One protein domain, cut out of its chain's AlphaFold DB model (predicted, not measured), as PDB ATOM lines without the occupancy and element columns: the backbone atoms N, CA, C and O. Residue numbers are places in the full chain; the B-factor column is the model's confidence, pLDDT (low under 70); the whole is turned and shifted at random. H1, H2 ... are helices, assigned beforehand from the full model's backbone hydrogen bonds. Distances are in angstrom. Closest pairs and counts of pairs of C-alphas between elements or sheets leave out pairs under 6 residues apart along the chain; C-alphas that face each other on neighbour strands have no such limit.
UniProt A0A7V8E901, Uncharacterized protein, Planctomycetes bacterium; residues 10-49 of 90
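Overview. This is residues 10 to 49 of the 90 residues of an uncharacterized protein of Planctomycetes bacterium (UniProt A0A7V8E901). Two helices make an L: the shorter H1 comes first, and the long H2 begins beside it and leads away from it as an arm; residues 31 to 49, of which 31 to 46 belong to H2, stand free and stick out. The printed part has 40 residues with two named helices, H1 then H2, and no named strand; its class is all helix. It is only just loose, close to extended, with a radius of gyration of the C-alphas of 13.1 A, and spans 40 by 19 by 13 A, a rod.

Arrangement. H1, residues 10 to 22, is joined by a tight link of 3 residues to H2, residues 26 to 46. They touch, H1 with residues 15 to 19 alone and H2 with residues 26 to 29 alone; their closest C-alphas, those of Thr 19 and Arg 26, are 6.1 A apart. Their lines are about perpendicular, at 78 degrees. In H1 and H2 every O i to N i+4 pair is within hydrogen-bond range.

Along the chain. H1 begins at C-alpha 10 (11.147, 46.720, 26.941) and measures 18.3 A from first to last C-alpha. H2 measures 30.2 A and ends at C-alpha 46 (-15.760, 50.306, 9.458).

Size, cuts and confidence. The C-alphas farthest apart, those of Arg 20 and Arg 49, are 40.8 A apart. The printed part has no cut. Residues 44 to 49 have pLDDT under 70.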
ATOM      1  N   ARG A  10      11.656  45.366  27.228       92.38
ATOM      2  CA  ARG A  10      11.147  46.720  26.941       92.38
ATOM      3  C   ARG A  10       9.666  46.900  27.305       92.38
ATOM      4  O   ARG A  10       9.300  47.924  27.872       92.38
ATOM      5  N   ILE A  11       8.826  45.909  27.003       92.69
ATOM      6  CA  ILE A  11       7.391  45.938  27.326       92.69
ATOM      7  C   ILE A  11       7.201  45.847  28.839       92.69
ATOM      8  O   ILE A  11       6.366  46.556  29.384       92.69
ATOM      9  N   GLN A  12       8.005  45.034  29.532       92.25
ATOM     10  CA  GLN A  12       7.953  44.944  30.995       92.25
ATOM     11  C   GLN A  12       8.280  46.281  31.663       92.25
ATOM     12  O   GLN A  12       7.562  46.698  32.569       92.25
ATOM     13  N   ALA A  13       9.312  46.980  31.181       94.06
ATOM     14  CA  ALA A  13       9.683  48.298  31.688       94.06
ATOM     15  C   ALA A  13       8.572  49.337  31.459       94.06
ATOM     16  O   ALA A  13       8.205  50.069  32.379       94.06
ATOM     17  N   MET A  14       7.987  49.362  30.256       92.69
ATOM     18  CA  MET A  14       6.847  50.231  29.945       92.69
ATOM     19  C   MET A  14       5.631  49.912  30.818       92.69
ATOM     20  O   MET A  14       5.009  50.822  31.356       92.69
ATOM     21  N   LEU A  15       5.317  48.629  31.003       92.94
ATOM     22  CA  LEU A  15       4.179  48.198  31.806       92.94
ATOM     23  C   LEU A  15       4.364  48.575  33.280       92.94
ATOM     24  O   LEU A  15       3.439  49.091  33.895       92.94
ATOM     25  N   ALA A  16       5.566  48.385  33.831       92.75
ATOM     26  CA  ALA A  16       5.886  48.793  35.196       92.75
ATOM     27  C   ALA A  16       5.688  50.302  35.395       92.75
ATOM     28  O   ALA A  16       5.072  50.718  36.379       92.75
ATOM     29  N   ARG A  17       6.150  51.117  34.440       94.00
ATOM     30  CA  ARG A  17       5.946  52.567  34.454       94.00
ATOM     31  C   ARG A  17       4.460  52.932  34.419       94.00
ATOM     32  O   ARG A  17       4.006  53.649  35.302       94.00
ATOM     33  N   LEU A  18       3.706  52.377  33.472       92.56
ATOM     34  CA  LEU A  18       2.275  52.654  33.324       92.56
ATOM     35  C   LEU A  18       1.484  52.267  34.573       92.56
ATOM     36  O   LEU A  18       0.667  53.049  35.035       92.56
ATOM     37  N   THR A  19       1.775  51.113  35.180       94.38
ATOM     38  CA  THR A  19       1.099  50.709  36.425       94.38
ATOM     39  C   THR A  19       1.396  51.634  37.602       94.38
ATOM     40  O   THR A  19       0.528  51.834  38.447       94.38
ATOM     41  N   ARG A  20       2.601  52.222  37.662       93.12
ATOM     42  CA  ARG A  20       2.958  53.208  38.693       93.12
ATOM     43  C   ARG A  20       2.250  54.539  38.472       93.12
ATOM     44  O   ARG A  20       1.737  55.103  39.426       93.12
ATOM     45  N   GLU A  21       2.225  55.023  37.233       92.06
ATOM     46  CA  GLU A  21       1.608  56.307  36.879       92.06
ATOM     47  C   GLU A  21       0.077  56.258  36.983       92.06
ATOM     48  O   GLU A  21      -0.539  57.217  37.436       92.06
ATOM     49  N   SER A  22      -0.544  55.138  36.603       88.00
ATOM     50  CA  SER A  22      -2.002  55.003  36.591       88.00
ATOM     51  C   SER A  22      -2.589  54.418  37.879       88.00
ATOM     52  O   SER A  22      -3.810  54.386  38.018       88.00
ATOM     53  N   GLY A  23      -1.761  53.858  38.771       91.75
ATOM     54  CA  GLY A  23      -2.206  53.110  39.957       91.75
ATOM     55  C   GLY A  23      -3.002  51.831  39.646       91.75
ATOM     56  O   GLY A  23      -3.605  51.242  40.540       91.75
ATOM     57  N   LYS A  24      -3.034  51.393  38.379       92.12
ATOM     58  CA  LYS A  24      -3.815  50.229  37.927       92.12
ATOM     59  C   LYS A  24      -2.977  48.951  37.995       92.12
ATOM     60  O   LYS A  24      -1.748  48.972  37.917       92.12
ATOM     61  N   THR A  25      -3.652  47.805  38.072       93.81
ATOM     62  CA  THR A  25      -2.981  46.502  37.969       93.81
ATOM     63  C   THR A  25      -2.438  46.277  36.556       93.81
ATOM     64  O   THR A  25      -2.975  46.792  35.575       93.81
ATOM     65  N   ARG A  26      -1.389  45.453  36.430       88.50
ATOM     66  CA  ARG A  26      -0.802  45.079  35.127       88.50
ATOM     67  C   ARG A  26      -1.856  44.556  34.153       88.50
ATOM     68  O   ARG A  26      -1.859  44.954  32.996       88.50
ATOM     69  N   SER A  27      -2.752  43.695  34.634       89.94
ATOM     70  CA  SER A  27      -3.829  43.130  33.822       89.94
ATOM     71  C   SER A  27      -4.801  44.204  33.349       89.94
ATOM     72  O   SER A  27      -5.137  44.210  32.175       89.94
ATOM     73  N   ALA A  28      -5.191  45.148  34.211       90.00
ATOM     74  CA  ALA A  28      -6.084  46.239  33.821       90.00
ATOM     75  C   ALA A  28      -5.464  47.133  32.734       90.00
ATOM     76  O   ALA A  28      -6.132  47.444  31.753       90.00
ATOM     77  N   VAL A  29      -4.175  47.474  32.860       92.88
ATOM     78  CA  VAL A  29      -3.444  48.248  31.839       92.88
ATOM     79  C   VAL A  29      -3.377  47.492  30.507       92.88
ATOM     80  O   VAL A  29      -3.561  48.083  29.446       92.88
ATOM     81  N   ILE A  30      -3.126  46.179  30.546       91.56
ATOM     82  CA  ILE A  30      -3.087  45.345  29.337       91.56
ATOM     83  C   ILE A  30      -4.469  45.273  28.683       91.56
ATOM     84  O   ILE A  30      -4.564  45.427  27.469       91.56
ATOM     85  N   THR A  31      -5.525  45.053  29.466       91.38
ATOM     86  CA  THR A  31      -6.898  44.985  28.958       91.38
ATOM     87  C   THR A  31      -7.287  46.284  28.265       91.38
ATOM     88  O   THR A  31      -7.703  46.242  27.112       91.38
ATOM     89  N   GLU A  32      -7.056  47.429  28.906       91.94
ATOM     90  CA  GLU A  32      -7.352  48.753  28.345       91.94
ATOM     91  C   GLU A  32      -6.605  48.991  27.021       91.94
ATOM     92  O   GLU A  32      -7.203  49.393  26.023       91.94
ATOM     93  N   ALA A  33      -5.316  48.645  26.962       91.38
ATOM     94  CA  ALA A  33      -4.527  48.766  25.736       91.38
ATOM     95  C   ALA A  33      -5.037  47.853  24.603       91.38
ATOM     96  O   ALA A  33      -5.022  48.237  23.427       91.38
ATOM     97  N   ILE A  34      -5.483  46.636  24.936       91.56
ATOM     98  CA  ILE A  34      -6.059  45.695  23.967       91.56
ATOM     99  C   ILE A  34      -7.414  46.200  23.470       91.56
ATOM    100  O   ILE A  34      -7.669  46.145  22.266       91.56
ATOM    101  N   GLU A  35      -8.264  46.709  24.359       92.00
ATOM    102  CA  GLU A  35      -9.565  47.280  24.010       92.00
ATOM    103  C   GLU A  35      -9.412  48.492  23.091       92.00
ATOM    104  O   GLU A  35     -10.068  48.553  22.049       92.00
ATOM    105  N   GLU A  36      -8.479  49.400  23.388       92.38
ATOM    106  CA  GLU A  36      -8.173  50.548  22.531       92.38
ATOM    107  C   GLU A  36      -7.671  50.101  21.146       92.38
ATOM    108  O   GLU A  36      -8.092  50.615  20.105       92.38
ATOM    109  N   LEU A  37      -6.783  49.101  21.094       88.12
ATOM    110  CA  LEU A  37      -6.289  48.548  19.832       88.12
ATOM    111  C   LEU A  37      -7.408  47.874  19.023       88.12
ATOM    112  O   LEU A  37      -7.481  48.054  17.804       88.12
ATOM    113  N   ALA A  38      -8.274  47.106  19.682       88.56
ATOM    114  CA  ALA A  38      -9.417  46.454  19.056       88.56
ATOM    115  C   ALA A  38     -10.431  47.484  18.541       88.56
ATOM    116  O   ALA A  38     -10.928  47.338  17.423       88.56
ATOM    117  N   GLY A  39     -10.683  48.549  19.308       85.75
ATOM    118  CA  GLY A  39     -11.510  49.687  18.913       85.75
ATOM    119  C   GLY A  39     -10.980  50.359  17.649       85.75
ATOM    120  O   GLY A  39     -11.696  50.430  16.652       85.75
ATOM    121  N   ARG A  40      -9.690  50.725  17.628       80.31
ATOM    122  CA  ARG A  40      -9.036  51.309  16.442       80.31
ATOM    123  C   ARG A  40      -9.101  50.400  15.219       80.31
ATOM    124  O   ARG A  40      -9.310  50.875  14.105       80.31
ATOM    125  N   LYS A  41      -8.936  49.084  15.395       74.75
ATOM    126  CA  LYS A  41      -9.077  48.121  14.291       74.75
ATOM    127  C   LYS A  41     -10.510  48.049  13.768       74.75
ATOM    128  O   LYS A  41     -10.691  48.026  12.556       74.75
ATOM    129  N   LYS A  42     -11.514  48.037  14.651       71.50
ATOM    130  CA  LYS A  42     -12.932  48.053  14.258       71.50
ATOM    131  C   LYS A  42     -13.306  49.345  13.542       71.50
ATOM    132  O   LYS A  42     -13.988  49.286  12.527       71.50
ATOM    133  N   GLU A  43     -12.839  50.491  14.023       70.44
ATOM    134  CA  GLU A  43     -13.064  51.784  13.374       70.44
ATOM    135  C   GLU A  43     -12.403  51.840  11.993       70.44
ATOM    136  O   GLU A  43     -13.047  52.202  11.011       70.44
ATOM    137  N   ARG A  44     -11.151  51.378  11.885       66.88
ATOM    138  CA  ARG A  44     -10.460  51.255  10.597       66.88
ATOM    139  C   ARG A  44     -11.191  50.316   9.642       66.88
ATOM    140  O   ARG A  44     -11.296  50.645   8.472       66.88
ATOM    141  N   ALA A  45     -11.705  49.184  10.121       64.94
ATOM    142  CA  ALA A  45     -12.485  48.255   9.305       64.94
ATOM    143  C   ALA A  45     -13.844  48.843   8.890       64.94
ATOM    144  O   ALA A  45     -14.283  48.634   7.767       64.94
ATOM    145  N   ARG A  46     -14.497  49.618   9.765       66.19
ATOM    146  CA  ARG A  46     -15.760  50.306   9.458       66.19
ATOM    147  C   ARG A  46     -15.576  51.415   8.420       66.19
ATOM    148  O   ARG A  46     -16.468  51.641   7.611       66.19
ATOM    149  N   ASN A  47     -14.429  52.085   8.448       62.38
ATOM    150  CA  ASN A  47     -14.070  53.145   7.508       62.38
ATOM    151  C   ASN A  47     -13.298  52.633   6.283       62.38
ATOM    152  O   ASN A  47     -12.964  53.433   5.412       62.38
ATOM    153  N   TRP A  48     -13.010  51.332   6.203       63.00
ATOM    154  CA  TRP A  48     -12.319  50.736   5.066       63.00
ATOM    155  C   TRP A  48     -13.264  50.681   3.871       63.00
ATOM    156  O   TRP A  48     -14.344  50.088   3.934       63.00
ATOM    157  N   ARG A  49     -12.865  51.325   2.772       66.06
ATOM    158  CA  ARG A  49     -13.594  51.283   1.505       66.06
ATOM    159  C   ARG A  49     -12.766  50.495   0.493       66.06
ATOM    160  O   ARG A  49     -11.566  50.734   0.405       66.06
TER     161      ARG A  49